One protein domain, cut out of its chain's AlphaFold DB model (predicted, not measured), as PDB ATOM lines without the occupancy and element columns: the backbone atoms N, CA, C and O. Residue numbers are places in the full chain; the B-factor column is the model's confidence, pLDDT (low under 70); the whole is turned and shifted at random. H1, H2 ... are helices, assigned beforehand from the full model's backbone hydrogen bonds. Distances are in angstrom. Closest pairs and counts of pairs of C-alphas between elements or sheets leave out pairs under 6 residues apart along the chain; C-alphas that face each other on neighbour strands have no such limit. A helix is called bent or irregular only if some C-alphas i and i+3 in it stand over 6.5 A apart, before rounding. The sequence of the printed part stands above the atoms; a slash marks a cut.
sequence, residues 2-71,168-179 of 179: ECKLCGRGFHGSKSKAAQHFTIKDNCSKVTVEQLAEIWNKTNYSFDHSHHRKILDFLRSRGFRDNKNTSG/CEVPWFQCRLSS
ATOM      1  N   GLU A   2      27.153  36.106  86.116       79.56
ATOM      2  CA  GLU A   2      28.123  36.987  86.797       79.56
ATOM      3  C   GLU A   2      28.422  36.539  88.233       79.56
ATOM      4  O   GLU A   2      27.571  35.942  88.901       79.56
ATOM      5  N   CYS A   3      29.650  36.794  88.694       80.25
ATOM      6  CA  CYS A   3      30.082  36.529  90.065       80.25
ATOM      7  C   CYS A   3      29.541  37.610  91.010       80.25
ATOM      8  O   CYS A   3      29.870  38.785  90.857       80.25
ATOM      9  N   LYS A   4      28.785  37.217  92.040       80.19
ATOM     10  CA  LYS A   4      28.193  38.153  93.019       80.19
ATOM     11  C   LYS A   4      29.222  38.885  93.888       80.19
ATOM     12  O   LYS A   4      28.904  39.902  94.489       80.19
ATOM     13  N   LEU A   5      30.439  38.353  93.981       79.31
ATOM     14  CA  LEU A   5      31.482  38.890  94.849       79.31
ATOM     15  C   LEU A   5      32.304  39.953  94.117       79.31
ATOM     16  O   LEU A   5      32.382  41.091  94.572       79.31
ATOM     17  N   CYS A   6      32.887  39.616  92.962       82.19
ATOM     18  CA  CYS A   6      33.729  40.535  92.186       82.19
ATOM     19  C   CYS A   6      33.025  41.254  91.033       82.19
ATOM     20  O   CYS A   6      33.628  42.155  90.465       82.19
ATOM     21  N   GLY A   7      31.786  40.892  90.693       80.88
ATOM     22  CA  GLY A   7      31.057  41.480  89.563       80.88
ATOM     23  C   GLY A   7      31.563  41.025  88.192       80.88
ATOM     24  O   GLY A   7      31.128  41.548  87.173       80.88
ATOM     25  N   ARG A   8      32.485  40.052  88.131       82.25
ATOM     26  CA  ARG A   8      33.004  39.544  86.855       82.25
ATOM     27  C   ARG A   8      31.900  38.818  86.089       82.25
ATOM     28  O   ARG A   8      31.327  37.846  86.592       82.25
ATOM     29  N   GLY A   9      31.636  39.278  84.870       81.38
ATOM     30  CA  GLY A   9      30.756  38.620  83.912       81.38
ATOM     31  C   GLY A   9      31.437  37.434  83.223       81.38
ATOM     32  O   GLY A   9      32.605  37.488  82.853       81.38
ATOM     33  N   PHE A  10      30.679  36.360  83.033       76.56
ATOM     34  CA  PHE A  10      31.028  35.153  82.294       76.56
ATOM     35  C   PHE A  10      30.007  34.962  81.175       76.56
ATOM     36  O   PHE A  10      28.803  34.784  81.423       76.56
ATOM     37  N   HIS A  11      30.496  34.992  79.939       74.81
ATOM     38  CA  HIS A  11      29.698  34.712  78.756       74.81
ATOM     39  C   HIS A  11      29.684  33.196  78.481       74.81
ATOM     40  O   HIS A  11      30.729  32.548  78.414       74.81
ATOM     41  N   GLY A  12      28.486  32.618  78.374       68.88
ATOM     42  CA  GLY A  12      28.248  31.316  77.742       68.88
ATOM     43  C   GLY A  12      28.664  30.021  78.459       68.88
ATOM     44  O   GLY A  12      28.330  28.960  77.946       68.88
ATOM     45  N   SER A  13      29.345  30.015  79.616       68.38
ATOM     46  CA  SER A  13      29.773  28.732  80.221       68.38
ATOM     47  C   SER A  13      29.761  28.675  81.754       68.38
ATOM     48  O   SER A  13      30.527  29.359  82.436       68.38
ATOM     49  N   LYS A  14      28.937  27.758  82.299       71.81
ATOM     50  CA  LYS A  14      28.933  27.367  83.725       71.81
ATOM     51  C   LYS A  14      30.324  26.899  84.175       71.81
ATOM     52  O   LYS A  14      30.752  27.219  85.276       71.81
ATOM     53  N   SER A  15      31.046  26.183  83.311       71.62
ATOM     54  CA  SER A  15      32.390  25.678  83.608       71.62
ATOM     55  C   SER A  15      33.408  26.804  83.789       71.62
ATOM     56  O   SER A  15      34.198  26.754  84.721       71.62
ATOM     57  N   LYS A  16      33.364  27.852  82.958       76.06
ATOM     58  CA  LYS A  16      34.273  29.008  83.064       76.06
ATOM     59  C   LYS A  16      33.964  29.863  84.291       76.06
ATOM     60  O   LYS A  16      34.870  30.376  84.936       76.06
ATOM     61  N   ALA A  17      32.685  29.944  84.648       75.50
ATOM     62  CA  ALA A  17      32.243  30.490  85.919       75.50
ATOM     63  C   ALA A  17      32.779  29.659  87.104       75.50
ATOM     64  O   ALA A  17      33.424  30.214  87.980       75.50
ATOM     65  N   ALA A  18      32.630  28.333  87.117       73.69
ATOM     66  CA  ALA A  18      33.183  27.490  88.183       73.69
ATOM     67  C   ALA A  18      34.710  27.649  88.334       73.69
ATOM     68  O   ALA A  18      35.199  27.824  89.450       73.69
ATOM     69  N   GLN A  19      35.441  27.703  87.213       77.25
ATOM     70  CA  GLN A  19      36.894  27.916  87.186       77.25
ATOM     71  C   GLN A  19      37.340  29.199  87.897       77.25
ATOM     72  O   GLN A  19      38.416  29.225  88.487       77.25
ATOM     73  N   HIS A  20      36.497  30.232  87.934       81.38
ATOM     74  CA  HIS A  20      36.774  31.474  88.658       81.38
ATOM     75  C   HIS A  20      36.984  31.294  90.169       81.38
ATOM     76  O   HIS A  20      37.628  32.118  90.818       81.38
ATOM     77  N   PHE A  21      36.405  30.244  90.751       72.50
ATOM     78  CA  PHE A  21      36.565  29.924  92.167       72.50
ATOM     79  C   PHE A  21      37.569  28.799  92.409       72.50
ATOM     80  O   PHE A  21      38.076  28.673  93.524       72.50
ATOM     81  N   THR A  22      37.847  27.992  91.386       71.25
ATOM     82  CA  THR A  22      38.540  26.715  91.544       71.25
ATOM     83  C   THR A  22      39.949  26.688  90.955       71.25
ATOM     84  O   THR A  22      40.730  25.840  91.372       71.25
ATOM     85  N   ILE A  23      40.296  27.599  90.039       73.44
ATOM     86  CA  ILE A  23      41.620  27.694  89.396       73.44
ATOM     87  C   ILE A  23      42.388  28.927  89.912       73.44
ATOM     88  O   ILE A  23      41.812  29.848  90.502       73.44
ATOM     89  N   LYS A  24      43.718  28.922  89.738       60.91
ATOM     90  CA  LYS A  24      44.662  30.008  90.050       60.91
ATOM     91  C   LYS A  24      44.396  31.257  89.190       60.91
ATOM     92  O   LYS A  24      45.080  31.475  88.211       60.91
ATOM     93  N   ASP A  25      43.363  32.005  89.569       60.84
ATOM     94  CA  ASP A  25      43.051  33.423  89.301       60.84
ATOM     95  C   ASP A  25      41.690  33.688  89.956       60.84
ATOM     96  O   ASP A  25      40.649  33.917  89.326       60.84
ATOM     97  N   ASN A  26      41.681  33.493  91.273       68.88
ATOM     98  CA  ASN A  26      40.459  33.454  92.047       68.88
ATOM     99  C   ASN A  26      39.733  34.804  92.043       68.88
ATOM    100  O   ASN A  26      40.299  35.874  91.820       68.88
ATOM    101  N   CYS A  27      38.442  34.751  92.357       77.75
ATOM    102  CA  CYS A  27      37.711  35.935  92.777       77.75
ATOM    103  C   CYS A  27      38.466  36.631  93.924       77.75
ATOM    104  O   CYS A  27      38.474  36.126  95.040       77.75
ATOM    105  N   SER A  28      39.041  37.812  93.686       73.56
ATOM    106  CA  SER A  28      39.812  38.566  94.694       73.56
ATOM    107  C   SER A  28      39.026  38.893  95.969       73.56
ATOM    108  O   SER A  28      39.609  39.172  97.011       73.56
ATOM    109  N   LYS A  29      37.694  38.837  95.892       80.75
ATOM    110  CA  LYS A  29      36.769  39.089  97.001       80.75
ATOM    111  C   LYS A  29      36.226  37.820  97.667       80.75
ATOM    112  O   LYS A  29      35.407  37.940  98.572       80.75
ATOM    113  N   VAL A  30      36.611  36.620  97.214       82.81
ATOM    114  CA  VAL A  30      36.134  35.373  97.834       82.81
ATOM    115  C   VAL A  30      36.885  35.093  99.127       82.81
ATOM    116  O   VAL A  30      38.116  35.101  99.160       82.81
ATOM    117  N   THR A  31      36.140  34.834 100.197       83.50
ATOM    118  CA  THR A  31      36.718  34.412 101.474       83.50
ATOM    119  C   THR A  31      36.922  32.899 101.500       83.50
ATOM    120  O   THR A  31      36.280  32.144 100.765       83.50
ATOM    121  N   VAL A  32      37.806  32.421 102.381       81.88
ATOM    122  CA  VAL A  32      38.028  30.976 102.570       81.88
ATOM    123  C   VAL A  32      36.757  30.275 103.066       81.88
ATOM    124  O   VAL A  32      36.517  29.122 102.722       81.88
ATOM    125  N   GLU A  33      35.891  30.988 103.788       83.44
ATOM    126  CA  GLU A  33      34.593  30.470 104.234       83.44
ATOM    127  C   GLU A  33      33.676  30.150 103.049       83.44
ATOM    128  O   GLU A  33      33.086  29.076 102.984       83.44
ATOM    129  N   GLN A  34      33.604  31.065 102.079       81.62
ATOM    130  CA  GLN A  34      32.805  30.887 100.867       81.62
ATOM    131  C   GLN A  34      33.382  29.774  99.992       81.62
ATOM    132  O   GLN A  34      32.633  28.969  99.443       81.62
ATOM    133  N   LEU A  35      34.713  29.671  99.901       80.81
ATOM    134  CA  LEU A  35      35.372  28.552  99.225       80.81
ATOM    135  C   LEU A  35      35.040  27.211  99.891       80.81
ATOM    136  O   LEU A  35      34.736  26.254  99.184       80.81
ATOM    137  N   ALA A  36      35.038  27.145 101.224       81.69
ATOM    138  CA  ALA A  36      34.658  25.949 101.975       81.69
ATOM    139  C   ALA A  36      33.177  25.581 101.780       81.69
ATOM    140  O   ALA A  36      32.821  24.404 101.702       81.69
ATOM    141  N   GLU A  37      32.300  26.574 101.648       82.31
ATOM    142  CA  GLU A  37      30.892  26.346 101.335       82.31
ATOM    143  C   GLU A  37      30.702  25.813  99.905       82.31
ATOM    144  O   GLU A  37      29.960  24.850  99.709       82.31
ATOM    145  N   ILE A  38      31.398  26.378  98.911       80.88
ATOM    146  CA  ILE A  38      31.400  25.864  97.527       80.88
ATOM    147  C   ILE A  38      31.942  24.434  97.503       80.88
ATOM    148  O   ILE A  38      31.345  23.564  96.875       80.88
ATOM    149  N   TRP A  39      33.037  24.186  98.213       81.81
ATOM    150  CA  TRP A  39      33.676  22.881  98.311       81.81
ATOM    151  C   TRP A  39      32.738  21.796  98.859       81.81
ATOM    152  O   TRP A  39      32.698  20.696  98.319       81.81
ATOM    153  N   ASN A  40      31.940  22.109  99.883       81.06
ATOM    154  CA  ASN A  40      31.001  21.149 100.471       81.06
ATOM    155  C   ASN A  40      29.688  21.001  99.684       81.06
ATOM    156  O   ASN A  40      29.062  19.946  99.742       81.06
ATOM    157  N   LYS A  41      29.238  22.051  98.982       79.69
ATOM    158  CA  LYS A  41      27.958  22.053  98.248       79.69
ATOM    159  C   LYS A  41      28.076  21.619  96.790       79.69
ATOM    160  O   LYS A  41      27.058  21.330  96.168       79.69
ATOM    161  N   THR A  42      29.279  21.618  96.221       73.88
ATOM    162  CA  THR A  42      29.499  21.354  94.793       73.88
ATOM    163  C   THR A  42      30.553  20.273  94.589       73.88
ATOM    164  O   THR A  42      31.476  20.126  95.380       73.88
ATOM    165  N   ASN A  43      30.460  19.547  93.475       74.44
ATOM    166  CA  ASN A  43      31.470  18.564  93.069       74.44
ATOM    167  C   ASN A  43      32.597  19.176  92.221       74.44
ATOM    168  O   ASN A  43      33.236  18.485  91.430       74.44
ATOM    169  N   TYR A  44      32.852  20.480  92.350       75.50
ATOM    170  CA  TYR A  44      33.896  21.119  91.559       75.50
ATOM    171  C   TYR A  44      35.295  20.613  91.934       75.50
ATOM    172  O   TYR A  44      35.598  20.318  93.098       75.50
ATOM    173  N   SER A  45      36.154  20.488  90.922       73.69
ATOM    174  CA  SER A  45      37.579  20.219  91.088       73.69
ATOM    175  C   SER A  45      38.295  21.536  91.364       73.69
ATOM    176  O   SER A  45      38.299  22.436  90.527       73.69
ATOM    177  N   PHE A  46      38.871  21.656  92.558       78.44
ATOM    178  CA  PHE A  46      39.723  22.783  92.924       78.44
ATOM    179  C   PHE A  46      41.178  22.446  92.644       78.44
ATOM    180  O   PHE A  46      41.591  21.293  92.769       78.44
ATOM    181  N   ASP A  47      41.948  23.473  92.310       79.81
ATOM    182  CA  ASP A  47      43.392  23.392  92.214       79.81
ATOM    183  C   ASP A  47      44.009  23.002  93.566       79.81
ATOM    184  O   ASP A  47      43.484  23.317  94.644       79.81
ATOM    185  N   HIS A  48      45.164  22.341  93.510       75.75
ATOM    186  CA  HIS A  48      45.891  21.874  94.690       75.75
ATOM    187  C   HIS A  48      46.203  23.019  95.675       75.75
ATOM    188  O   HIS A  48      46.233  22.824  96.895       75.75
ATOM    189  N   SER A  49      46.374  24.238  95.158       77.38
ATOM    190  CA  SER A  49      46.618  25.453  95.946       77.38
ATOM    191  C   SER A  49      45.445  25.823  96.862       77.38
ATOM    192  O   SER A  49      45.647  26.258  97.999       77.38
ATOM    193  N   HIS A  50      44.212  25.661  96.380       77.31
ATOM    194  CA  HIS A  50      42.993  25.958  97.138       77.31
ATOM    195  C   HIS A  50      42.606  24.799  98.040       77.31
ATOM    196  O   HIS A  50      42.139  25.034  99.152       77.31
ATOM    197  N   HIS A  51      42.868  23.569  97.602       82.81
ATOM    198  CA  HIS A  51      42.555  22.365  98.359       82.81
ATOM    199  C   HIS A  51      43.184  22.395  99.761       82.81
ATOM    200  O   HIS A  51      42.476  22.253 100.756       82.81
ATOM    201  N   ARG A  52      44.486  22.705  99.861       84.19
ATOM    202  CA  ARG A  52      45.181  22.797 101.159       84.19
ATOM    203  C   ARG A  52      44.574  23.869 102.072       84.19
ATOM    204  O   ARG A  52      44.356  23.610 103.248       84.19
ATOM    205  N   LYS A  53      44.266  25.052 101.529       84.75
ATOM    206  CA  LYS A  53      43.696  26.178 102.294       84.75
ATOM    207  C   LYS A  53      42.287  25.879 102.806       84.75
ATOM    208  O   LYS A  53      41.950  26.253 103.924       84.75
ATOM    209  N   ILE A  54      41.470  25.215 101.991       85.31
ATOM    210  CA  ILE A  54      40.101  24.843 102.357       85.31
ATOM    211  C   ILE A  54      40.121  23.761 103.441       85.31
ATOM    212  O   ILE A  54      39.418  23.901 104.441       85.31
ATOM    213  N   LEU A  55      40.952  22.725 103.292       84.38
ATOM    214  CA  LEU A  55      41.083  21.662 104.294       84.38
ATOM    215  C   LEU A  55      41.612  22.180 105.635       84.38
ATOM    216  O   LEU A  55      41.085  21.802 106.679       84.38
ATOM    217  N   ASP A  56      42.616  23.055 105.618       86.94
ATOM    218  CA  ASP A  56      43.169  23.672 106.829       86.94
ATOM    219  C   ASP A  56      42.121  24.513 107.574       86.94
ATOM    220  O   ASP A  56      41.949  24.411 108.792       86.94
ATOM    221  N   PHE A  57      41.324  25.274 106.823       87.50
ATOM    222  CA  PHE A  57      40.228  26.063 107.368       87.50
ATOM    223  C   PHE A  57      39.101  25.197 107.952       87.50
ATOM    224  O   PHE A  57      38.609  25.477 109.050       87.50
ATOM    225  N   LEU A  58      38.699  24.133 107.251       86.50
ATOM    226  CA  LEU A  58      37.692  23.185 107.738       86.50
ATOM    227  C   LEU A  58      38.167  22.491 109.018       86.50
ATOM    228  O   LEU A  58      37.418  22.443 109.997       86.50
ATOM    229  N   ARG A  59      39.430  22.042 109.045       86.75
ATOM    230  CA  ARG A  59      40.077  21.439 110.218       86.75
ATOM    231  C   ARG A  59      40.089  22.401 111.404       86.75
ATOM    232  O   ARG A  59      39.662  22.020 112.489       86.75
ATOM    233  N   SER A  60      40.495  23.652 111.184       85.81
ATOM    234  CA  SER A  60      40.546  24.693 112.221       85.81
ATOM    235  C   SER A  60      39.177  25.013 112.830       85.81
ATOM    236  O   SER A  60      39.088  25.353 114.007       85.81
ATOM    237  N   ARG A  61      38.093  24.895 112.054       83.75
ATOM    238  CA  ARG A  61      36.717  25.103 112.542       83.75
ATOM    239  C   ARG A  61      36.028  23.834 113.047       83.75
ATOM    240  O   ARG A  61      34.906  23.922 113.535       83.75
ATOM    241  N   GLY A  62      36.660  22.667 112.916       77.75
ATOM    242  CA  GLY A  62      36.052  21.378 113.247       77.75
ATOM    243  C   GLY A  62      34.919  20.959 112.301       77.75
ATOM    244  O   GLY A  62      34.110  20.101 112.660       77.75
ATOM    245  N   PHE A  63      34.833  21.544 111.101       74.81
ATOM    246  CA  PHE A  63      33.877  21.102 110.087       74.81
ATOM    247  C   PHE A  63      34.387  19.837 109.399       74.81
ATOM    248  O   PHE A  63      35.558  19.733 109.034       74.81
ATOM    249  N   ARG A  64      33.484  18.874 109.191       72.38
ATOM    250  CA  ARG A  64      33.783  17.690 108.385       72.38
ATOM    251  C   ARG A  64      33.762  18.075 106.915       72.38
ATOM    252  O   ARG A  64      32.886  18.805 106.464       72.38
ATOM    253  N   ASP A  65      34.740  17.570 106.185       69.31
ATOM    254  CA  ASP A  65      34.737  17.607 104.734       69.31
ATOM    255  C   ASP A  65      33.650  16.636 104.233       69.31
ATOM    256  O   ASP A  65      33.663  15.456 104.577       69.31
ATOM    257  N   ASN A  66      32.655  17.124 103.486       66.94
ATOM    258  CA  ASN A  66      31.570  16.264 102.992       66.94
ATOM    259  C   ASN A  66      31.984  15.465 101.747       66.94
ATOM    260  O   ASN A  66      31.366  14.444 101.436       66.94
ATOM    261  N   LYS A  67      33.042  15.889 101.053       62.94
ATOM    262  CA  LYS A  67      33.508  15.263  99.815       62.94
ATOM    263  C   LYS A  67      34.092  13.868 100.057       62.94
ATOM    264  O   LYS A  67      33.828  12.968  99.266       62.94
ATOM    265  N   ASN A  68      34.762  13.645 101.188       52.22
ATOM    266  CA  ASN A  68      35.208  12.310 101.611       52.22
ATOM    267  C   ASN A  68      34.054  11.364 101.993       52.22
ATOM    268  O   ASN A  68      34.231  10.150 101.959       52.22
ATOM    269  N   THR A  69      32.871  11.897 102.325       47.59
ATOM    270  CA  THR A  69      31.712  11.086 102.739       47.59
ATOM    271  C   THR A  69      30.776  10.725 101.587       47.59
ATOM    272  O   THR A  69      29.995   9.785 101.706       47.59
ATOM    273  N   SER A  70      30.836  11.455 100.467       51.06
ATOM    274  CA  SER A  70      29.824  11.373  99.407       51.06
ATOM    275  C   SER A  70      30.070  10.274  98.363       51.06
ATOM    276  O   SER A  70      29.226  10.096  97.485       51.06
ATOM    277  N   GLY A  71      31.174   9.522  98.420       49.78
ATOM    278  CA  GLY A  71      31.385   8.438  97.459       49.78
ATOM    279  C   GLY A  71      32.711   7.706  97.586       49.78
ATOM    280  O   GLY A  71      33.618   7.965  96.805       49.78
ATOM    281  N   CYS A 168      20.037  28.991  88.855       51.97
ATOM    282  CA  CYS A 168      21.456  28.786  88.733       51.97
ATOM    283  C   CYS A 168      21.746  27.728  89.798       51.97
ATOM    284  O   CYS A 168      21.731  28.035  90.986       51.97
ATOM    285  N   GLU A 169      22.013  26.486  89.389       52.91
ATOM    286  CA  GLU A 169      22.471  25.392  90.268       52.91
ATOM    287  C   GLU A 169      23.785  25.736  90.997       52.91
ATOM    288  O   GLU A 169      24.346  24.940  91.742       52.91
ATOM    289  N   VAL A 170      24.286  26.948  90.773       57.41
ATOM    290  CA  VAL A 170      25.466  27.535  91.358       57.41
ATOM    291  C   VAL A 170      25.014  28.719  92.233       57.41
ATOM    292  O   VAL A 170      24.781  29.809  91.706       57.41
ATOM    293  N   PRO A 171      24.876  28.549  93.564       60.88
ATOM    294  CA  PRO A 171      24.313  29.576  94.459       60.88
ATOM    295  C   PRO A 171      25.058  30.930  94.434       60.88
ATOM    296  O   PRO A 171      24.497  31.982  94.761       60.88
ATOM    297  N   TRP A 172      26.309  30.923  93.971       67.06
ATOM    298  CA  TRP A 172      27.222  32.068  93.939       67.06
ATOM    299  C   TRP A 172      27.214  32.867  92.632       67.06
ATOM    300  O   TRP A 172      27.857  33.916  92.552       67.06
ATOM    301  N   PHE A 173      26.468  32.411  91.625       64.25
ATOM    302  CA  PHE A 173      26.339  33.099  90.344       64.25
ATOM    303  C   PHE A 173      24.943  33.691  90.172       64.25
ATOM    304  O   PHE A 173      23.940  33.061  90.506       64.25
ATOM    305  N   GLN A 174      24.875  34.907  89.631       59.72
ATOM    306  CA  GLN A 174      23.628  35.480  89.131       59.72
ATOM    307  C   GLN A 174      23.544  35.189  87.624       59.72
ATOM    308  O   GLN A 174      24.432  35.553  86.844       59.72
ATOM    309  N   CYS A 175      22.501  34.490  87.185       51.75
ATOM    310  CA  CYS A 175      22.229  34.310  85.763       51.75
ATOM    311  C   CYS A 175      21.478  35.554  85.273       51.75
ATOM    312  O   CYS A 175      20.279  35.673  85.500       51.75
ATOM    313  N   ARG A 176      22.173  36.495  84.620       52.69
ATOM    314  CA  ARG A 176      21.489  37.486  83.778       52.69
ATOM    315  C   ARG A 176      20.862  36.753  82.591       52.69
ATOM    316  O   ARG A 176      21.588  36.071  81.867       52.69
ATOM    317  N   LEU A 177      19.546  36.881  82.423       40.28
ATOM    318  CA  LEU A 177      18.906  36.639  81.133       40.28
ATOM    319  C   LEU A 177      19.386  37.759  80.203       40.28
ATOM    320  O   LEU A 177      19.199  38.930  80.528       40.28
ATOM    321  N   SER A 178      20.049  37.407  79.099       47.31
ATOM    322  CA  SER A 178      20.123  38.329  77.965       47.31
ATOM    323  C   SER A 178      18.699  38.482  77.450       47.31
ATOM    324  O   SER A 178      18.070  37.475  77.121       47.31
ATOM    325  N   SER A 179      18.193  39.710  77.510       41.28
ATOM    326  CA  SER A 179      16.929  40.087  76.886       41.28
ATOM    327  C   SER A 179      17.139  40.421  75.420       41.28
ATOM    328  O   SER A 179      18.295  40.747  75.062       41.28
TER     329      SER A 179
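AT A GLANCE: This is residues 2 to 71 and 168 to 179 of the 179 residues of an uncharacterized protein of Chara braunii (UniProt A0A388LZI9). Two helices, H2 and H3, cross at about a right angle and form one end of an elongated body, with the shorter H1 close to both on the side away from the far tip of H3. Toward the other end of the longest axis, the looping residues 2 to 13 meet the final stretch where residues 2 to 3 make a short antiparallel pairing with residues 173 to 174, and from this pairing the printed part runs outward to its end at Ser 179, the tip of that end, while residues 168 to 172 lie level with H1 along that axis. The printed part has 82 residues, with three named helices in the order H1, H2, H3 and no named strand; the class is all helix, though only 33 of the 82 residues are in named elements. The whole is compact by its radius of gyration of the C-alphas, 13.2 A, and its C-alphas span 45 by 27 by 19 A.

HOW THE PARTS SIT: Begin with the longest helix, H3, residues 48 to 61. It touches H2, residues 32 to 41, with residues 53 to 58 alone. Look there for the closest C-alphas of the two, those of Ala 36 and Ile 54, 5.6 A apart. Their lines stand about perpendicular, at 84 degrees. Next find H1, residues 14 to 22, which is close to H2 but not clearly touching: the closest C-alphas, those of Phe 21 and Leu 35, are 7.3 A apart. These two run opposite ways at a steep tilt of 45 degrees. H1 is also close to H3 but not clearly touching, with the closest C-alphas, those of Thr 22 and His 50, 7.2 A apart. They run the same way at a steep tilt of 64 degrees. Every O i to N i+4 pair is within hydrogen-bond range in H2, against 4 of 5 in H1 and 9 of 10 in H3.

IN THESE COORDINATES: Find C-alpha 48 at (45.891, 21.874, 94.690); from there H3 runs 20.3 A to C-alpha 61 at (36.717, 25.103, 112.542). H3 is neither bent nor irregular, but only just: C-alphas 49 and 52 are 6.0 A apart. H2 covers 14.1 A from Val 32 to Lys 41. H1 starts at C-alpha 14, at (28.933, 27.367, 83.725), and covers 12.4 A to Thr 22.

THE WHOLE: The two C-alphas farthest apart are those of Ser 60 and Ser 179, the chain's last residue, at 45.2 A. Residues 72 to 167 are not printed, and C-alphas 71 and 168 are 24.3 A apart across the cut. The links H1 to H2 and H2 to H3 are short. The mean pLDDT of the printed part is 72.9, and the model is under 70 at residues 12 to 13, 24 to 26, 65 to 71 and 168 to 179.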